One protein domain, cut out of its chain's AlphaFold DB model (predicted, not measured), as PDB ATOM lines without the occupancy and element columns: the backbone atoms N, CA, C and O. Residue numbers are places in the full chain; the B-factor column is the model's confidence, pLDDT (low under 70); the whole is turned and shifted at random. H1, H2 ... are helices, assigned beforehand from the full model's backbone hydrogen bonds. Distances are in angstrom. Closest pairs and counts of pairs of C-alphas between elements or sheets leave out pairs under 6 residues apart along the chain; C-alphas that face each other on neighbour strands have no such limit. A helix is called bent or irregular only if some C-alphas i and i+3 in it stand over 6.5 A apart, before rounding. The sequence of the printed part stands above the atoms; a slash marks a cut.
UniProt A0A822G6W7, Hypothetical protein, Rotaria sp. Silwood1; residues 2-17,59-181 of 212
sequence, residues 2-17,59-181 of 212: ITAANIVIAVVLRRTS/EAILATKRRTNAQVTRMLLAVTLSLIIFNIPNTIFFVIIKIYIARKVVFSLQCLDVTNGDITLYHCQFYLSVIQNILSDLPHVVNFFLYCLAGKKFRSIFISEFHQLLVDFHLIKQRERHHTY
ATOM      1  N   ILE A   2      19.941 -43.234 -47.715       44.06
ATOM      2  CA  ILE A   2      19.939 -44.679 -48.041       44.06
ATOM      3  C   ILE A   2      20.581 -44.968 -49.412       44.06
ATOM      4  O   ILE A   2      21.380 -45.885 -49.547       44.06
ATOM      5  N   THR A   3      20.328 -44.127 -50.416       57.09
ATOM      6  CA  THR A   3      20.933 -44.243 -51.753       57.09
ATOM      7  C   THR A   3      22.449 -44.040 -51.763       57.09
ATOM      8  O   THR A   3      23.147 -44.803 -52.416       57.09
ATOM      9  N   ALA A   4      22.984 -43.075 -51.010       49.53
ATOM     10  CA  ALA A   4      24.428 -42.828 -50.956       49.53
ATOM     11  C   ALA A   4      25.172 -43.956 -50.222       49.53
ATOM     12  O   ALA A   4      26.197 -44.432 -50.704       49.53
ATOM     13  N   ALA A   5      24.618 -44.439 -49.105       52.47
ATOM     14  CA  ALA A   5      25.165 -45.589 -48.385       52.47
ATOM     15  C   ALA A   5      25.139 -46.859 -49.253       52.47
ATOM     16  O   ALA A   5      26.139 -47.569 -49.333       52.47
ATOM     17  N   ASN A   6      24.044 -47.094 -49.983       56.56
ATOM     18  CA  ASN A   6      23.932 -48.227 -50.900       56.56
ATOM     19  C   ASN A   6      24.912 -48.130 -52.078       56.56
ATOM     20  O   ASN A   6      25.450 -49.152 -52.491       56.56
ATOM     21  N   ILE A   7      25.201 -46.925 -52.583       71.25
ATOM     22  CA  ILE A   7      26.220 -46.716 -53.625       71.25
ATOM     23  C   ILE A   7      27.617 -47.034 -53.084       71.25
ATOM     24  O   ILE A   7      28.365 -47.756 -53.739       71.25
ATOM     25  N   VAL A   8      27.965 -46.566 -51.881       67.94
ATOM     26  CA  VAL A   8      29.268 -46.869 -51.262       67.94
ATOM     27  C   VAL A   8      29.412 -48.373 -51.012       67.94
ATOM     28  O   VAL A   8      30.430 -48.956 -51.379       67.94
ATOM     29  N   ILE A   9      28.376 -49.026 -50.480       72.50
ATOM     30  CA  ILE A   9      28.368 -50.480 -50.262       72.50
ATOM     31  C   ILE A   9      28.491 -51.229 -51.598       72.50
ATOM     32  O   ILE A   9      29.301 -52.147 -51.706       72.50
ATOM     33  N   ALA A  10      27.761 -50.814 -52.638       73.62
ATOM     34  CA  ALA A  10      27.836 -51.428 -53.964       73.62
ATOM     35  C   ALA A  10      29.219 -51.258 -54.612       73.62
ATOM     36  O   ALA A  10      29.733 -52.199 -55.218       73.62
ATOM     37  N   VAL A  11      29.857 -50.094 -54.459       78.38
ATOM     38  CA  VAL A  11      31.217 -49.840 -54.964       78.38
ATOM     39  C   VAL A  11      32.240 -50.706 -54.225       78.38
ATOM     40  O   VAL A  11      33.085 -51.335 -54.869       78.38
ATOM     41  N   VAL A  12      32.133 -50.806 -52.897       74.38
ATOM     42  CA  VAL A  12      33.023 -51.635 -52.069       74.38
ATOM     43  C   VAL A  12      32.851 -53.125 -52.390       74.38
ATOM     44  O   VAL A  12      33.849 -53.825 -52.580       74.38
ATOM     45  N   LEU A  13      31.614 -53.614 -52.526       71.38
ATOM     46  CA  LEU A  13      31.320 -55.004 -52.906       71.38
ATOM     47  C   LEU A  13      31.790 -55.335 -54.330       71.38
ATOM     48  O   LEU A  13      32.344 -56.408 -54.573       71.38
ATOM     49  N   ARG A  14      31.628 -54.407 -55.282       74.81
ATOM     50  CA  ARG A  14      32.065 -54.613 -56.670       74.81
ATOM     51  C   ARG A  14      33.588 -54.676 -56.789       74.81
ATOM     52  O   ARG A  14      34.097 -55.503 -57.542       74.81
ATOM     53  N   ARG A  15      34.321 -53.839 -56.046       64.06
ATOM     54  CA  ARG A  15      35.796 -53.853 -56.058       64.06
ATOM     55  C   ARG A  15      36.386 -55.041 -55.301       64.06
ATOM     56  O   ARG A  15      37.364 -55.628 -55.758       64.06
ATOM     57  N   THR A  16      35.770 -55.460 -54.193       59.66
ATOM     58  CA  THR A  16      36.219 -56.662 -53.468       59.66
ATOM     59  C   THR A  16      36.029 -57.945 -54.281       59.66
ATOM     60  O   THR A  16      36.903 -58.812 -54.226       59.66
ATOM     61  N   SER A  17      34.978 -58.055 -55.106       60.09
ATOM     62  CA  SER A  17      34.800 -59.232 -55.977       60.09
ATOM     63  C   SER A  17      35.835 -59.308 -57.111       60.09
ATOM     64  O   SER A  17      36.252 -60.401 -57.495       60.09
ATOM     65  N   GLU A  59      57.447 -66.821 -21.027       56.50
ATOM     66  CA  GLU A  59      57.499 -65.355 -21.133       56.50
ATOM     67  C   GLU A  59      57.038 -64.844 -22.500       56.50
ATOM     68  O   GLU A  59      56.260 -63.889 -22.562       56.50
ATOM     69  N   ALA A  60      57.441 -65.494 -23.597       56.91
ATOM     70  CA  ALA A  60      56.967 -65.144 -24.933       56.91
ATOM     71  C   ALA A  60      55.445 -65.320 -25.042       56.91
ATOM     72  O   ALA A  60      54.765 -64.408 -25.516       56.91
ATOM     73  N   ILE A  61      54.895 -66.425 -24.518       58.44
ATOM     74  CA  ILE A  61      53.450 -66.703 -24.490       58.44
ATOM     75  C   ILE A  61      52.702 -65.664 -23.635       58.44
ATOM     76  O   ILE A  61      51.694 -65.116 -24.096       58.44
ATOM     77  N   LEU A  62      53.207 -65.318 -22.444       55.84
ATOM     78  CA  LEU A  62      52.654 -64.261 -21.583       55.84
ATOM     79  C   LEU A  62      52.719 -62.873 -22.238       55.84
ATOM     80  O   LEU A  62      51.764 -62.098 -22.124       55.84
ATOM     81  N   ALA A  63      53.794 -62.565 -22.965       55.88
ATOM     82  CA  ALA A  63      53.948 -61.314 -23.702       55.88
ATOM     83  C   ALA A  63      52.976 -61.224 -24.891       55.88
ATOM     84  O   ALA A  63      52.357 -60.173 -25.094       55.88
ATOM     85  N   THR A  64      52.756 -62.315 -25.636       57.50
ATOM     86  CA  THR A  64      51.693 -62.373 -26.658       57.50
ATOM     87  C   THR A  64      50.303 -62.243 -26.045       57.50
ATOM     88  O   THR A  64      49.504 -61.467 -26.567       57.50
ATOM     89  N   LYS A  65      50.030 -62.906 -24.913       55.88
ATOM     90  CA  LYS A  65      48.737 -62.829 -24.212       55.88
ATOM     91  C   LYS A  65      48.458 -61.418 -23.671       55.88
ATOM     92  O   LYS A  65      47.333 -60.927 -23.758       55.88
ATOM     93  N   ARG A  66      49.484 -60.710 -23.182       60.94
ATOM     94  CA  ARG A  66      49.384 -59.285 -22.805       60.94
ATOM     95  C   ARG A  66      49.149 -58.376 -24.012       60.94
ATOM     96  O   ARG A  66      48.322 -57.470 -23.918       60.94
ATOM     97  N   ARG A  67      49.826 -58.609 -25.145       59.88
ATOM     98  CA  ARG A  67      49.629 -57.819 -26.377       59.88
ATOM     99  C   ARG A  67      48.220 -57.975 -26.949       59.88
ATOM    100  O   ARG A  67      47.620 -56.969 -27.322       59.88
ATOM    101  N   THR A  68      47.672 -59.190 -26.971       63.66
ATOM    102  CA  THR A  68      46.291 -59.427 -27.419       63.66
ATOM    103  C   THR A  68      45.279 -58.783 -26.477       63.66
ATOM    104  O   THR A  68      44.355 -58.128 -26.950       63.66
ATOM    105  N   ASN A  69      45.490 -58.868 -25.160       68.19
ATOM    106  CA  ASN A  69      44.593 -58.235 -24.189       68.19
ATOM    107  C   ASN A  69      44.610 -56.706 -24.313       68.19
ATOM    108  O   ASN A  69      43.551 -56.095 -24.410       68.19
ATOM    109  N   ALA A  70      45.790 -56.084 -24.413       72.88
ATOM    110  CA  ALA A  70      45.900 -54.637 -24.602       72.88
ATOM    111  C   ALA A  70      45.273 -54.166 -25.927       72.88
ATOM    112  O   ALA A  70      44.682 -53.087 -25.983       72.88
ATOM    113  N   GLN A  71      45.374 -54.968 -26.992       72.19
ATOM    114  CA  GLN A  71      44.725 -54.678 -28.269       72.19
ATOM    115  C   GLN A  71      43.197 -54.701 -28.145       72.19
ATOM    116  O   GLN A  71      42.540 -53.775 -28.620       72.19
ATOM    117  N   VAL A  72      42.640 -55.719 -27.484       74.44
ATOM    118  CA  VAL A  72      41.192 -55.828 -27.247       74.44
ATOM    119  C   VAL A  72      40.700 -54.679 -26.368       74.44
ATOM    120  O   VAL A  72      39.702 -54.048 -26.702       74.44
ATOM    121  N   THR A  73      41.428 -54.324 -25.306       75.62
ATOM    122  CA  THR A  73      41.069 -53.187 -24.445       75.62
ATOM    123  C   THR A  73      41.074 -51.862 -25.207       75.62
ATOM    124  O   THR A  73      40.150 -51.072 -25.043       75.62
ATOM    125  N   ARG A  74      42.062 -51.613 -26.081       76.44
ATOM    126  CA  ARG A  74      42.088 -50.399 -26.921       76.44
ATOM    127  C   ARG A  74      40.941 -50.367 -27.927       76.44
ATOM    128  O   ARG A  74      40.368 -49.306 -28.148       76.44
ATOM    129  N   MET A  75      40.602 -51.514 -28.517       76.06
ATOM    130  CA  MET A  75      39.453 -51.635 -29.414       76.06
ATOM    131  C   MET A  75      38.148 -51.326 -28.670       76.06
ATOM    132  O   MET A  75      37.387 -50.478 -29.124       76.06
ATOM    133  N   LEU A  76      37.924 -51.946 -27.508       72.25
ATOM    134  CA  LEU A  76      36.743 -51.697 -26.676       72.25
ATOM    135  C   LEU A  76      36.664 -50.240 -26.218       72.25
ATOM    136  O   LEU A  76      35.605 -49.635 -26.297       72.25
ATOM    137  N   LEU A  77      37.783 -49.642 -25.808       75.25
ATOM    138  CA  LEU A  77      37.826 -48.240 -25.399       75.25
ATOM    139  C   LEU A  77      37.465 -47.290 -26.551       75.25
ATOM    140  O   LEU A  77      36.718 -46.339 -26.339       75.25
ATOM    141  N   ALA A  78      37.932 -47.567 -27.772       76.50
ATOM    142  CA  ALA A  78      37.547 -46.801 -28.957       76.50
ATOM    143  C   ALA A  78      36.050 -46.948 -29.283       76.50
ATOM    144  O   ALA A  78      35.401 -45.957 -29.623       76.50
ATOM    145  N   VAL A  79      35.488 -48.154 -29.131       76.31
ATOM    146  CA  VAL A  79      34.044 -48.404 -29.292       76.31
ATOM    147  C   VAL A  79      33.249 -47.585 -28.276       76.31
ATOM    148  O   VAL A  79      32.343 -46.846 -28.655       76.31
ATOM    149  N   THR A  80      33.625 -47.659 -26.999       74.19
ATOM    150  CA  THR A  80      32.944 -46.945 -25.915       74.19
ATOM    151  C   THR A  80      33.043 -45.431 -26.084       74.19
ATOM    152  O   THR A  80      32.033 -44.744 -25.963       74.19
ATOM    153  N   LEU A  81      34.221 -44.894 -26.421       77.00
ATOM    154  CA  LEU A  81      34.381 -43.460 -26.690       77.00
ATOM    155  C   LEU A  81      33.531 -43.005 -27.874       77.00
ATOM    156  O   LEU A  81      32.901 -41.956 -27.796       77.00
ATOM    157  N   SER A  82      33.465 -43.803 -28.941       75.62
ATOM    158  CA  SER A  82      32.621 -43.487 -30.094       75.62
ATOM    159  C   SER A  82      31.145 -43.454 -29.696       75.62
ATOM    160  O   SER A  82      30.447 -42.489 -29.995       75.62
ATOM    161  N   LEU A  83      30.676 -44.455 -28.945       73.94
ATOM    162  CA  LEU A  83      29.308 -44.483 -28.427       73.94
ATOM    163  C   LEU A  83      28.995 -43.262 -27.561       73.94
ATOM    164  O   LEU A  83      27.917 -42.695 -27.702       73.94
ATOM    165  N   ILE A  84      29.922 -42.838 -26.701       76.81
ATOM    166  CA  ILE A  84      29.755 -41.652 -25.854       76.81
ATOM    167  C   ILE A  84      29.673 -40.385 -26.713       76.81
ATOM    168  O   ILE A  84      28.728 -39.611 -26.573       76.81
ATOM    169  N   ILE A  85      30.613 -40.192 -27.640       80.75
ATOM    170  CA  ILE A  85      30.674 -38.994 -28.488       80.75
ATOM    171  C   ILE A  85      29.427 -38.866 -29.369       80.75
ATOM    172  O   ILE A  85      28.945 -37.754 -29.563       80.75
ATOM    173  N   PHE A  86      28.868 -39.974 -29.865       76.94
ATOM    174  CA  PHE A  86      27.660 -39.936 -30.694       76.94
ATOM    175  C   PHE A  86      26.360 -39.863 -29.883       76.94
ATOM    176  O   PHE A  86      25.409 -39.218 -30.324       76.94
ATOM    177  N   ASN A  87      26.303 -40.453 -28.684       75.75
ATOM    178  CA  ASN A  87      25.090 -40.411 -27.860       75.75
ATOM    179  C   ASN A  87      24.950 -39.133 -27.025       75.75
ATOM    180  O   ASN A  87      23.817 -38.736 -26.740       75.75
ATOM    181  N   ILE A  88      26.046 -38.470 -26.637       79.19
ATOM    182  CA  ILE A  88      25.980 -37.234 -25.837       79.19
ATOM    183  C   ILE A  88      25.181 -36.133 -26.562       79.19
ATOM    184  O   ILE A  88      24.244 -35.613 -25.954       79.19
ATOM    185  N   PRO A  89      25.457 -35.796 -27.840       77.69
ATOM    186  CA  PRO A  89      24.702 -34.776 -28.567       77.69
ATOM    187  C   PRO A  89      23.213 -35.117 -28.668       77.69
ATOM    188  O   PRO A  89      22.369 -34.261 -28.415       77.69
ATOM    189  N   ASN A  90      22.891 -36.385 -28.949       75.31
ATOM    190  CA  ASN A  90      21.509 -36.864 -29.001       75.31
ATOM    191  C   ASN A  90      20.796 -36.725 -27.650       75.31
ATOM    192  O   ASN A  90      19.656 -36.263 -27.597       75.31
ATOM    193  N   THR A  91      21.469 -37.086 -26.557       79.12
ATOM    194  CA  THR A  91      20.905 -37.007 -25.202       79.12
ATOM    195  C   THR A  91      20.672 -35.558 -24.788       79.12
ATOM    196  O   THR A  91      19.584 -35.222 -24.322       79.12
ATOM    197  N   ILE A  92      21.658 -34.680 -25.010       82.06
ATOM    198  CA  ILE A  92      21.541 -33.246 -24.712       82.06
ATOM    199  C   ILE A  92      20.374 -32.642 -25.494       82.06
ATOM    200  O   ILE A  92      19.536 -31.950 -24.917       82.06
ATOM    201  N   PHE A  93      20.278 -32.940 -26.790       78.50
ATOM    202  CA  PHE A  93      19.208 -32.422 -27.633       78.50
ATOM    203  C   PHE A  93      17.821 -32.888 -27.176       78.50
ATOM    204  O   PHE A  93      16.902 -32.073 -27.052       78.50
ATOM    205  N   PHE A  94      17.674 -34.175 -26.852       79.94
ATOM    206  CA  PHE A  94      16.419 -34.721 -26.341       79.94
ATOM    207  C   PHE A  94      15.982 -34.035 -25.040       79.94
ATOM    208  O   PHE A  94      14.810 -33.679 -24.889       79.94
ATOM    209  N   VAL A  95      16.925 -33.796 -24.122       81.19
ATOM    210  CA  VAL A  95      16.663 -33.076 -22.867       81.19
ATOM    211  C   VAL A  95      16.228 -31.635 -23.143       81.19
ATOM    212  O   VAL A  95      15.220 -31.195 -22.591       81.19
ATOM    213  N   ILE A  96      16.918 -30.918 -24.036       82.75
ATOM    214  CA  ILE A  96      16.568 -29.535 -24.404       82.75
ATOM    215  C   ILE A  96      15.155 -29.461 -24.992       82.75
ATOM    216  O   ILE A  96      14.361 -28.632 -24.547       82.75
ATOM    217  N   ILE A  97      14.807 -30.345 -25.935       80.12
ATOM    218  CA  ILE A  97      13.452 -30.401 -26.504       80.12
ATOM    219  C   ILE A  97      12.418 -30.656 -25.411       80.12
ATOM    220  O   ILE A  97      11.394 -29.974 -25.368       80.12
ATOM    221  N   LYS A  98      12.658 -31.632 -24.530       79.50
ATOM    222  CA  LYS A  98      11.705 -31.974 -23.468       79.50
ATOM    223  C   LYS A  98      11.489 -30.804 -22.514       79.50
ATOM    224  O   LYS A  98      10.339 -30.514 -22.192       79.50
ATOM    225  N   ILE A  99      12.555 -30.103 -22.129       82.62
ATOM    226  CA  ILE A  99      12.472 -28.888 -21.305       82.62
ATOM    227  C   ILE A  99      11.697 -27.792 -22.044       82.62
ATOM    228  O   ILE A  99      10.828 -27.154 -21.453       82.62
ATOM    229  N   TYR A 100      11.967 -27.587 -23.335       80.81
ATOM    230  CA  TYR A 100      11.305 -26.555 -24.132       80.81
ATOM    231  C   TYR A 100       9.802 -26.825 -24.302       80.81
ATOM    232  O   TYR A 100       8.983 -25.937 -24.067       80.81
ATOM    233  N   ILE A 101       9.424 -28.063 -24.638       76.81
ATOM    234  CA  ILE A 101       8.020 -28.482 -24.746       76.81
ATOM    235  C   ILE A 101       7.325 -28.355 -23.391       76.81
ATOM    236  O   ILE A 101       6.239 -27.786 -23.328       76.81
ATOM    237  N   ALA A 102       7.948 -28.830 -22.307       75.81
ATOM    238  CA  ALA A 102       7.382 -28.706 -20.966       75.81
ATOM    239  C   ALA A 102       7.133 -27.236 -20.607       75.81
ATOM    240  O   ALA A 102       6.063 -26.893 -20.111       75.81
ATOM    241  N   ARG A 103       8.072 -26.346 -20.945       74.31
ATOM    242  CA  ARG A 103       7.916 -24.906 -20.737       74.31
ATOM    243  C   ARG A 103       6.760 -24.331 -21.559       74.31
ATOM    244  O   ARG A 103       5.985 -23.554 -21.020       74.31
ATOM    245  N   LYS A 104       6.598 -24.739 -22.821       68.25
ATOM    246  CA  LYS A 104       5.493 -24.285 -23.685       68.25
ATOM    247  C   LYS A 104       4.121 -24.785 -23.211       68.25
ATOM    248  O   LYS A 104       3.142 -24.067 -23.345       68.25
ATOM    249  N   VAL A 105       4.046 -25.996 -22.655       70.62
ATOM    250  CA  VAL A 105       2.801 -26.558 -22.093       70.62
ATOM    251  C   VAL A 105       2.434 -25.885 -20.769       70.62
ATOM    252  O   VAL A 105       1.259 -25.650 -20.510       70.62
ATOM    253  N   VAL A 106       3.424 -25.558 -19.933       69.62
ATOM    254  CA  VAL A 106       3.198 -24.887 -18.641       69.62
ATOM    255  C   VAL A 106       2.825 -23.415 -18.829       69.62
ATOM    256  O   VAL A 106       1.940 -22.908 -18.144       69.62
ATOM    257  N   PHE A 107       3.463 -22.729 -19.774       63.50
ATOM    258  CA  PHE A 107       3.111 -21.367 -20.161       63.50
ATOM    259  C   PHE A 107       2.171 -21.417 -21.368       63.50
ATOM    260  O   PHE A 107       2.605 -21.163 -22.488       63.50
ATOM    261  N   SER A 108       0.898 -21.772 -21.145       52.12
ATOM    262  CA  SER A 108      -0.171 -21.688 -22.153       52.12
ATOM    263  C   SER A 108      -0.153 -20.320 -22.838       52.12
ATOM    264  O   SER A 108      -0.665 -19.338 -22.299       52.12
ATOM    265  N   LEU A 109       0.458 -20.248 -24.022       52.78
ATOM    266  CA  LEU A 109       0.454 -19.041 -24.833       52.78
ATOM    267  C   LEU A 109      -0.942 -18.884 -25.430       52.78
ATOM    268  O   LEU A 109      -1.380 -19.677 -26.264       52.78
ATOM    269  N   GLN A 110      -1.627 -17.851 -24.950       52.34
ATOM    270  CA  GLN A 110      -2.807 -17.266 -25.567       52.34
ATOM    271  C   GLN A 110      -2.540 -17.027 -27.057       52.34
ATOM    272  O   GLN A 110      -1.428 -16.655 -27.427       52.34
ATOM    273  N   CYS A 111      -3.558 -17.273 -27.883       53.50
ATOM    274  CA  CYS A 111      -3.563 -17.129 -29.336       53.50
ATOM    275  C   CYS A 111      -2.869 -15.829 -29.775       53.50
ATOM    276  O   CYS A 111      -3.479 -14.763 -29.727       53.50
ATOM    277  N   LEU A 112      -1.599 -15.917 -30.170       58.91
ATOM    278  CA  LEU A 112      -0.817 -14.782 -30.640       58.91
ATOM    279  C   LEU A 112      -0.356 -15.060 -32.064       58.91
ATOM    280  O   LEU A 112       0.061 -16.177 -32.376       58.91
ATOM    281  N   ASP A 113      -0.467 -14.029 -32.897       64.75
ATOM    282  CA  ASP A 113      -0.058 -14.011 -34.294       64.75
ATOM    283  C   ASP A 113       1.299 -14.685 -34.513       64.75
ATOM    284  O   ASP A 113       2.285 -14.402 -33.823       64.75
ATOM    285  N   VAL A 114       1.336 -15.578 -35.506       69.19
ATOM    286  CA  VAL A 114       2.541 -16.303 -35.915       69.19
ATOM    287  C   VAL A 114       3.609 -15.279 -36.274       69.19
ATOM    288  O   VAL A 114       3.516 -14.586 -37.287       69.19
ATOM    289  N   THR A 115       4.627 -15.161 -35.427       78.50
ATOM    290  CA  THR A 115       5.686 -14.172 -35.624       78.50
ATOM    291  C   THR A 115       6.797 -14.802 -36.470       78.50
ATOM    292  O   THR A 115       7.033 -16.006 -36.399       78.50
ATOM    293  N   ASN A 116       7.560 -14.017 -37.240       81.44
ATOM    294  CA  ASN A 116       8.691 -14.537 -38.038       81.44
ATOM    295  C   ASN A 116       9.728 -15.338 -37.209       81.44
ATOM    296  O   ASN A 116      10.436 -16.202 -37.735       81.44
ATOM    297  N   GLY A 117       9.798 -15.093 -35.895       78.38
ATOM    298  CA  GLY A 117      10.603 -15.884 -34.961       78.38
ATOM    299  C   GLY A 117      10.166 -17.351 -34.868       78.38
ATOM    300  O   GLY A 117      11.022 -18.235 -34.824       78.38
ATOM    301  N   ASP A 118       8.863 -17.628 -34.934       78.00
ATOM    302  CA  ASP A 118       8.317 -18.989 -34.864       78.00
ATOM    303  C   ASP A 118       8.669 -19.805 -36.108       78.00
ATOM    304  O   ASP A 118       9.004 -20.985 -36.004       78.00
ATOM    305  N   ILE A 119       8.673 -19.162 -37.280       81.00
ATOM    306  CA  ILE A 119       9.082 -19.787 -38.548       81.00
ATOM    307  C   ILE A 119      10.554 -20.211 -38.471       81.00
ATOM    308  O   ILE A 119      10.916 -21.335 -38.826       81.00
ATOM    309  N   THR A 120      11.410 -19.334 -37.943       81.56
ATOM    310  CA  THR A 120      12.844 -19.619 -37.780       81.56
ATOM    311  C   THR A 120      13.071 -20.761 -36.785       81.56
ATOM    312  O   THR A 120      13.895 -21.651 -37.019       81.56
ATOM    313  N   LEU A 121      12.303 -20.782 -35.693       80.69
ATOM    314  CA  LEU A 121      12.362 -21.835 -34.682       80.69
ATOM    315  C   LEU A 121      11.875 -23.182 -35.233       80.69
ATOM    316  O   LEU A 121      12.494 -24.211 -34.955       80.69
ATOM    317  N   TYR A 122      10.843 -23.174 -36.079       81.31
ATOM    318  CA  TYR A 122      10.359 -24.363 -36.779       81.31
ATOM    319  C   TYR A 122      11.421 -24.946 -37.718       81.31
ATOM    320  O   TYR A 122      11.687 -26.148 -37.676       81.31
ATOM    321  N   HIS A 123      12.091 -24.106 -38.514       82.62
ATOM    322  CA  HIS A 123      13.202 -24.555 -39.358       82.62
ATOM    323  C   HIS A 123      14.345 -25.146 -38.530       82.62
ATOM    324  O   HIS A 123      14.843 -26.223 -38.855       82.62
ATOM    325  N   CYS A 124      14.731 -24.482 -37.440       79.25
ATOM    326  CA  CYS A 124      15.765 -24.984 -36.538       79.25
ATOM    327  C   CYS A 124      15.386 -26.363 -35.970       79.25
ATOM    328  O   CYS A 124      16.180 -27.302 -36.028       79.25
ATOM    329  N   GLN A 125      14.143 -26.522 -35.508       79.38
ATOM    330  CA  GLN A 125      13.632 -27.792 -34.998       79.38
ATOM    331  C   GLN A 125      13.613 -28.888 -36.073       79.38
ATOM    332  O   GLN A 125      13.989 -30.026 -35.787       79.38
ATOM    333  N   PHE A 126      13.225 -28.555 -37.307       83.75
ATOM    334  CA  PHE A 126      13.253 -29.483 -38.435       83.75
ATOM    335  C   PHE A 126      14.677 -29.979 -38.727       83.75
ATOM    336  O   PHE A 126      14.912 -31.187 -38.755       83.75
ATOM    337  N   TYR A 127      15.645 -29.068 -38.878       83.75
ATOM    338  CA  TYR A 127      17.036 -29.450 -39.143       83.75
ATOM    339  C   TYR A 127      17.625 -30.285 -38.009       83.75
ATOM    340  O   TYR A 127      18.280 -31.297 -38.263       83.75
ATOM    341  N   LEU A 128      17.352 -29.908 -36.760       78.31
ATOM    342  CA  LEU A 128      17.827 -30.664 -35.610       78.31
ATOM    343  C   LEU A 128      17.184 -32.058 -35.528       78.31
ATOM    344  O   LEU A 128      17.874 -33.017 -35.193       78.31
ATOM    345  N   SER A 129      15.912 -32.208 -35.912       78.06
ATOM    346  CA  SER A 129      15.259 -33.520 -36.017       78.06
ATOM    347  C   SER A 129      15.912 -34.411 -37.080       78.06
ATOM    348  O   SER A 129      16.155 -35.591 -36.825       78.06
ATOM    349  N   VAL A 130      16.260 -33.857 -38.245       83.69
ATOM    350  CA  VAL A 130      16.979 -34.598 -39.297       83.69
ATOM    351  C   VAL A 130      18.362 -35.032 -38.810       83.69
ATOM    352  O   VAL A 130      18.741 -36.193 -38.981       83.69
ATOM    353  N   ILE A 131      19.102 -34.123 -38.172       79.44
ATOM    354  CA  ILE A 131      20.421 -34.406 -37.594       79.44
ATOM    355  C   ILE A 131      20.318 -35.507 -36.531       79.44
ATOM    356  O   ILE A 131      21.125 -36.435 -36.544       79.44
ATOM    357  N   GLN A 132      19.302 -35.458 -35.668       78.88
ATOM    358  CA  GLN A 132      19.063 -36.475 -34.646       78.88
ATOM    359  C   GLN A 132      18.774 -37.851 -35.253       78.88
ATOM    360  O   GLN A 132      19.320 -38.845 -34.778       78.88
ATOM    361  N   ASN A 133      17.969 -37.920 -36.318       78.31
ATOM    362  CA  ASN A 133      17.722 -39.179 -37.025       78.31
ATOM    363  C   ASN A 133      19.030 -39.782 -37.555       78.31
ATOM    364  O   ASN A 133      19.305 -40.958 -37.332       78.31
ATOM    365  N   ILE A 134      19.881 -38.966 -38.181       81.00
ATOM    366  CA  ILE A 134      21.182 -39.427 -38.687       81.00
ATOM    367  C   ILE A 134      22.087 -39.882 -37.534       81.00
ATOM    368  O   ILE A 134      22.705 -40.944 -37.614       81.00
ATOM    369  N   LEU A 135      22.159 -39.104 -36.450       78.44
ATOM    370  CA  LEU A 135      22.946 -39.433 -35.259       78.44
ATOM    371  C   LEU A 135      22.433 -40.682 -34.536       78.44
ATOM    372  O   LEU A 135      23.225 -41.357 -33.892       78.44
ATOM    373  N   SER A 136      21.138 -40.992 -34.620       79.69
ATOM    374  CA  SER A 136      20.552 -42.203 -34.033       79.69
ATOM    375  C   SER A 136      21.014 -43.474 -34.750       79.69
ATOM    376  O   SER A 136      21.256 -44.487 -34.098       79.69
ATOM    377  N   ASP A 137      21.187 -43.419 -36.072       80.81
ATOM    378  CA  ASP A 137      21.647 -44.563 -36.873       80.81
ATOM    379  C   ASP A 137      23.177 -44.718 -36.863       80.81
ATOM    380  O   ASP A 137      23.723 -45.806 -37.083       80.81
ATOM    381  N   LEU A 138      23.892 -43.626 -36.586       79.12
ATOM    382  CA  LEU A 138      25.349 -43.560 -36.634       79.12
ATOM    383  C   LEU A 138      26.058 -44.572 -35.707       79.12
ATOM    384  O   LEU A 138      27.030 -45.179 -36.161       79.12
ATOM    385  N   PRO A 139      25.590 -44.855 -34.472       78.50
ATOM    386  CA  PRO A 139      26.133 -45.914 -33.628       78.50
ATOM    387  C   PRO A 139      26.171 -47.284 -34.304       78.50
ATOM    388  O   PRO A 139      27.163 -47.996 -34.162       78.50
ATOM    389  N   HIS A 140      25.138 -47.659 -35.065       80.62
ATOM    390  CA  HIS A 140      25.091 -48.952 -35.753       80.62
ATOM    391  C   HIS A 140      26.142 -49.034 -36.858       80.62
ATOM    392  O   HIS A 140      26.862 -50.029 -36.966       80.62
ATOM    393  N   VAL A 141      26.279 -47.955 -37.631       80.75
ATOM    394  CA  VAL A 141      27.291 -47.829 -38.686       80.75
ATOM    395  C   VAL A 141      28.697 -47.873 -38.089       80.75
ATOM    396  O   VAL A 141      29.554 -48.623 -38.552       80.75
ATOM    397  N   VAL A 142      28.938 -47.117 -37.021       79.06
ATOM    398  CA  VAL A 142      30.235 -47.065 -36.338       79.06
ATOM    399  C   VAL A 142      30.586 -48.417 -35.725       79.06
ATOM    400  O   VAL A 142      31.720 -48.870 -35.869       79.06
ATOM    401  N   ASN A 143      29.624 -49.102 -35.105       77.75
ATOM    402  CA  ASN A 143      29.837 -50.437 -34.559       77.75
ATOM    403  C   ASN A 143      30.214 -51.432 -35.669       77.75
ATOM    404  O   ASN A 143      31.194 -52.161 -35.530       77.75
ATOM    405  N   PHE A 144      29.521 -51.395 -36.812       79.12
ATOM    406  CA  PHE A 144      29.885 -52.182 -37.994       79.12
ATOM    407  C   PHE A 144      31.329 -51.907 -38.444       79.12
ATOM    408  O   PHE A 144      32.117 -52.844 -38.582       79.12
ATOM    409  N   PHE A 145      31.723 -50.638 -38.585       75.00
ATOM    410  CA  PHE A 145      33.100 -50.287 -38.945       75.00
ATOM    411  C   PHE A 145      34.124 -50.753 -37.910       75.00
ATOM    412  O   PHE A 145      35.202 -51.204 -38.290       75.00
ATOM    413  N   LEU A 146      33.805 -50.697 -36.616       73.88
ATOM    414  CA  LEU A 146      34.683 -51.185 -35.553       73.88
ATOM    415  C   LEU A 146      34.870 -52.705 -35.622       73.88
ATOM    416  O   LEU A 146      36.000 -53.179 -35.488       73.88
ATOM    417  N   TYR A 147      33.808 -53.463 -35.910       74.62
ATOM    418  CA  TYR A 147      33.909 -54.900 -36.184       74.62
ATOM    419  C   TYR A 147      34.757 -55.187 -37.424       74.62
ATOM    420  O   TYR A 147      35.619 -56.068 -37.392       74.62
ATOM    421  N   CYS A 148      34.579 -54.419 -38.499       72.50
ATOM    422  CA  CYS A 148      35.403 -54.567 -39.692       72.50
ATOM    423  C   CYS A 148      36.879 -54.228 -39.406       72.50
ATOM    424  O   CYS A 148      37.769 -54.986 -39.788       72.50
ATOM    425  N   LEU A 149      37.167 -53.156 -38.662       69.50
ATOM    426  CA  LEU A 149      38.528 -52.745 -38.290       69.50
ATOM    427  C   LEU A 149      39.213 -53.700 -37.301       69.50
ATOM    428  O   LEU A 149      40.447 -53.758 -37.262       69.50
ATOM    429  N   ALA A 150      38.446 -54.474 -36.532       73.44
ATOM    430  CA  ALA A 150      38.979 -55.562 -35.713       73.44
ATOM    431  C   ALA A 150      39.639 -56.657 -36.571       73.44
ATOM    432  O   ALA A 150      40.609 -57.296 -36.149       73.44
ATOM    433  N   GLY A 151      39.142 -56.859 -37.796       78.31
ATOM    434  CA  GLY A 151      39.687 -57.816 -38.747       78.31
ATOM    435  C   GLY A 151      41.030 -57.355 -39.314       78.31
ATOM    436  O   GLY A 151      41.107 -56.345 -40.007       78.31
ATOM    437  N   LYS A 152      42.102 -58.135 -39.105       76.62
ATOM    438  CA  LYS A 152      43.451 -57.814 -39.623       76.62
ATOM    439  C   LYS A 152      43.472 -57.563 -41.138       76.62
ATOM    440  O   LYS A 152      44.091 -56.600 -41.582       76.62
ATOM    441  N   LYS A 153      42.784 -58.407 -41.920       74.75
ATOM    442  CA  LYS A 153      42.708 -58.276 -43.387       74.75
ATOM    443  C   LYS A 153      41.982 -57.001 -43.805       74.75
ATOM    444  O   LYS A 153      42.508 -56.231 -44.599       74.75
ATOM    445  N   PHE A 154      40.809 -56.752 -43.228       73.81
ATOM    446  CA  PHE A 154      40.020 -55.567 -43.552       73.81
ATOM    447  C   PHE A 154      40.739 -54.286 -43.134       73.81
ATOM    448  O   PHE A 154      40.792 -53.344 -43.912       73.81
ATOM    449  N   ARG A 155      41.376 -54.265 -41.959       78.31
ATOM    450  CA  ARG A 155      42.172 -53.122 -41.501       78.31
ATOM    451  C   ARG A 155      43.294 -52.765 -42.476       78.31
ATOM    452  O   ARG A 155      43.496 -51.587 -42.740       78.31
ATOM    453  N   SER A 156      44.003 -53.760 -43.013       77.62
ATOM    454  CA  SER A 156      45.066 -53.522 -43.998       77.62
ATOM    455  C   SER A 156      44.521 -52.896 -45.282       77.62
ATOM    456  O   SER A 156      45.090 -51.930 -45.779       77.62
ATOM    457  N   ILE A 157      43.401 -53.420 -45.792       80.31
ATOM    458  CA  ILE A 157      42.754 -52.915 -47.012       80.31
ATOM    459  C   ILE A 157      42.202 -51.507 -46.776       80.31
ATOM    460  O   ILE A 157      42.469 -50.598 -47.551       80.31
ATOM    461  N   PHE A 158      41.491 -51.304 -45.668       77.00
ATOM    462  CA  PHE A 158      40.892 -50.023 -45.322       77.00
ATOM    463  C   PHE A 158      41.942 -48.925 -45.158       77.00
ATOM    464  O   PHE A 158      41.760 -47.841 -45.691       77.00
ATOM    465  N   ILE A 159      43.053 -49.193 -44.462       79.75
ATOM    466  CA  ILE A 159      44.134 -48.207 -44.312       79.75
ATOM    467  C   ILE A 159      44.753 -47.868 -45.672       79.75
ATOM    468  O   ILE A 159      45.013 -46.696 -45.928       79.75
ATOM    469  N   SER A 160      44.954 -48.863 -46.542       82.12
ATOM    470  CA  SER A 160      45.479 -48.642 -47.896       82.12
ATOM    471  C   SER A 160      44.562 -47.732 -48.717       82.12
ATOM    472  O   SER A 160      45.015 -46.729 -49.261       82.12
ATOM    473  N   GLU A 161      43.265 -48.041 -48.756       82.38
ATOM    474  CA  GLU A 161      42.265 -47.254 -49.493       82.38
ATOM    475  C   GLU A 161      42.089 -45.857 -48.888       82.38
ATOM    476  O   GLU A 161      42.006 -44.866 -49.606       82.38
ATOM    477  N   PHE A 162      42.078 -45.745 -47.558       76.62
ATOM    478  CA  PHE A 162      41.944 -44.459 -46.878       76.62
ATOM    479  C   PHE A 162      43.151 -43.555 -47.132       76.62
ATOM    480  O   PHE A 162      42.990 -42.355 -47.336       76.62
ATOM    481  N   HIS A 163      44.357 -44.126 -47.163       85.00
ATOM    482  CA  HIS A 163      45.561 -43.392 -47.531       85.00
ATOM    483  C   HIS A 163      45.493 -42.919 -48.986       85.00
ATOM    484  O   HIS A 163      45.843 -41.776 -49.273       85.00
ATOM    485  N   GLN A 164      45.007 -43.765 -49.896       87.00
ATOM    486  CA  GLN A 164      44.826 -43.401 -51.299       87.00
ATOM    487  C   GLN A 164      43.805 -42.265 -51.463       87.00
ATOM    488  O   GLN A 164      44.107 -41.267 -52.109       87.00
ATOM    489  N   LEU A 165      42.663 -42.341 -50.773       82.38
ATOM    490  CA  LEU A 165      41.666 -41.267 -50.747       82.38
ATOM    491  C   LEU A 165      42.219 -39.961 -50.168       82.38
ATOM    492  O   LEU A 165      41.922 -38.891 -50.690       82.38
ATOM    493  N   LEU A 166      43.020 -40.027 -49.101       83.69
ATOM    494  CA  LEU A 166      43.667 -38.848 -48.515       83.69
ATOM    495  C   LEU A 166      44.617 -38.172 -49.505       83.69
ATOM    496  O   LEU A 166      44.625 -36.944 -49.601       83.69
ATOM    497  N   VAL A 167      45.396 -38.967 -50.241       92.50
ATOM    498  CA  VAL A 167      46.286 -38.468 -51.295       92.50
ATOM    499  C   VAL A 167      45.471 -37.819 -52.409       92.50
ATOM    500  O   VAL A 167      45.760 -36.679 -52.767       92.50
ATOM    501  N   ASP A 168      44.411 -38.470 -52.887       90.56
ATOM    502  CA  ASP A 168      43.532 -37.916 -53.922       90.56
ATOM    503  C   ASP A 168      42.903 -36.591 -53.476       90.56
ATOM    504  O   ASP A 168      42.906 -35.611 -54.221       90.56
ATOM    505  N   PHE A 169      42.433 -36.512 -52.228       87.12
ATOM    506  CA  PHE A 169      41.872 -35.281 -51.671       87.12
ATOM    507  C   PHE A 169      42.915 -34.160 -51.598       87.12
ATOM    508  O   PHE A 169      42.617 -32.997 -51.878       87.12
ATOM    509  N   HIS A 170      44.156 -34.502 -51.245       89.75
ATOM    510  CA  HIS A 170      45.257 -33.547 -51.215       89.75
ATOM    511  C   HIS A 170      45.624 -33.055 -52.622       89.75
ATOM    512  O   HIS A 170      45.873 -31.861 -52.804       89.75
ATOM    513  N   LEU A 171      45.604 -33.942 -53.621       91.44
ATOM    514  CA  LEU A 171      45.840 -33.597 -55.025       91.44
ATOM    515  C   LEU A 171      44.724 -32.708 -55.587       91.44
ATOM    516  O   LEU A 171      45.013 -31.704 -56.237       91.44
ATOM    517  N   ILE A 172      43.459 -33.014 -55.285       90.31
ATOM    518  CA  ILE A 172      42.312 -32.176 -55.669       90.31
ATOM    519  C   ILE A 172      42.454 -30.781 -55.054       90.31
ATOM    520  O   ILE A 172      42.373 -29.778 -55.765       90.31
ATOM    521  N   LYS A 173      42.771 -30.705 -53.757       88.44
ATOM    522  CA  LYS A 173      42.985 -29.432 -53.058       88.44
ATOM    523  C   LYS A 173      44.162 -28.633 -53.631       88.44
ATOM    524  O   LYS A 173      44.121 -27.403 -53.639       88.44
ATOM    525  N   GLN A 174      45.220 -29.297 -54.096       85.69
ATOM    526  CA  GLN A 174      46.327 -28.626 -54.786       85.69
ATOM    527  C   GLN A 174      45.915 -28.112 -56.166       85.69
ATOM    528  O   GLN A 174      46.270 -26.989 -56.521       85.69
ATOM    529  N   ARG A 175      45.123 -28.883 -56.916       88.25
ATOM    530  CA  ARG A 175      44.620 -28.474 -58.231       88.25
ATOM    531  C   ARG A 175      43.764 -27.210 -58.156       88.25
ATOM    532  O   ARG A 175      43.938 -26.318 -58.982       88.25
ATOM    533  N   GLU A 176      42.894 -27.103 -57.152       84.56
ATOM    534  CA  GLU A 176      42.084 -25.895 -56.931       84.56
ATOM    535  C   GLU A 176      42.951 -24.654 -56.685       84.56
ATOM    536  O   GLU A 176      42.648 -23.578 -57.190       84.56
ATOM    537  N   ARG A 177      44.078 -24.797 -55.974       78.00
ATOM    538  CA  ARG A 177      45.001 -23.676 -55.729       78.00
ATOM    539  C   ARG A 177      45.727 -23.214 -56.990       78.00
ATOM    540  O   ARG A 177      45.951 -22.017 -57.133       78.00
ATOM    541  N   HIS A 178      46.081 -24.134 -57.885       73.81
ATOM    542  CA  HIS A 178      46.730 -23.779 -59.149       73.81
ATOM    543  C   HIS A 178      45.768 -23.084 -60.119       73.81
ATOM    544  O   HIS A 178      46.146 -22.084 -60.722       73.81
ATOM    545  N   HIS A 179      44.504 -23.517 -60.195       73.25
ATOM    546  CA  HIS A 179      43.512 -22.852 -61.050       73.25
ATOM    547  C   HIS A 179      43.223 -21.399 -60.639       73.25
ATOM    548  O   HIS A 179      43.003 -20.559 -61.510       73.25
ATOM    549  N   THR A 180      43.268 -21.076 -59.344       67.94
ATOM    550  CA  THR A 180      43.098 -19.690 -58.870       67.94
ATOM    551  C   THR A 180      44.284 -18.790 -59.238       67.94
ATOM    552  O   THR A 180      44.089 -17.594 -59.437       67.94
ATOM    553  N   TYR A 181      45.498 -19.342 -59.360       63.28
ATOM    554  CA  TYR A 181      46.691 -18.584 -59.763       63.28
ATOM    555  C   TYR A 181      46.753 -18.330 -61.274       63.28
ATOM    556  O   TYR A 181      47.092 -17.229 -61.691       63.28
TER     557      TYR A 181
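What this domain is: This is residues 2 to 17 and 59 to 181 of the 212 residues of the protein "Hypothetical protein" of Rotaria sp. Silwood1 (UniProt A0A822G6W7). A long helical hairpin of H2 and bent H3 meets along part of its length and spreads open toward its link; H4 turns off at a corner as an arm, and H1 stands alone. The 139 printed residues, all helix in class, have four named helices, H1 to H4 in order, and no named strand. The whole is extended, radius of gyration of the C-alphas 23.4 A, spanning 75 by 53 by 32 A.

Where its parts are: H2, residues 59 to 106, runs 67.8 A from C-alpha 59 at (57.499, -65.355, -21.133). H3, residues 116 to 150, assigned as one helix by its hydrogen bonds, is bent, C-alphas 136 and 139 being 6.7 A apart; its arms are H3a, 116 to 136, 30.4 A, and H3b, 139 to 150, 16.2 A. H4, residues 152 to 181, 44.2 A, ends at C-alpha 181 (46.691, -18.584, -59.763). H1 is residues 2 to 17, 22.3 A.

How they stand to each other: H2, with residues 75 to 86 alone, touches H3b, opposite ways at a shallow tilt of 9 degrees; closest C-alphas, Leu 83 and Pro 139, 6.3 A. H2 and H3a form a hairpin, residues 86 to 90 alone touching 132 to 136; closest C-alphas, Asn 90 and Gln 132, 6.2 A. H3b and H4 touch only at the corner; closest C-alphas, Leu 149 and Arg 155, 4.9 A. H1 is apart from H2, H3a, H3b and H4. Every O i to N i+4 pair is within hydrogen-bond range in H1, H3a and H3b; in H2 42 of 44 are, in H4 25 of 26.

The domain as a whole: The farthest C-alphas, Glu 59 and Asp 113, are 78.2 A apart. Residues 18 to 58 are not printed; C-alphas 17 and 59 are 42.0 A apart across this cut. Of the links printed whole, H3 to H4 is tight and H2 to H3 short. pLDDT is under 70 in 33 residues, among them 59 to 69 and 106 to 114.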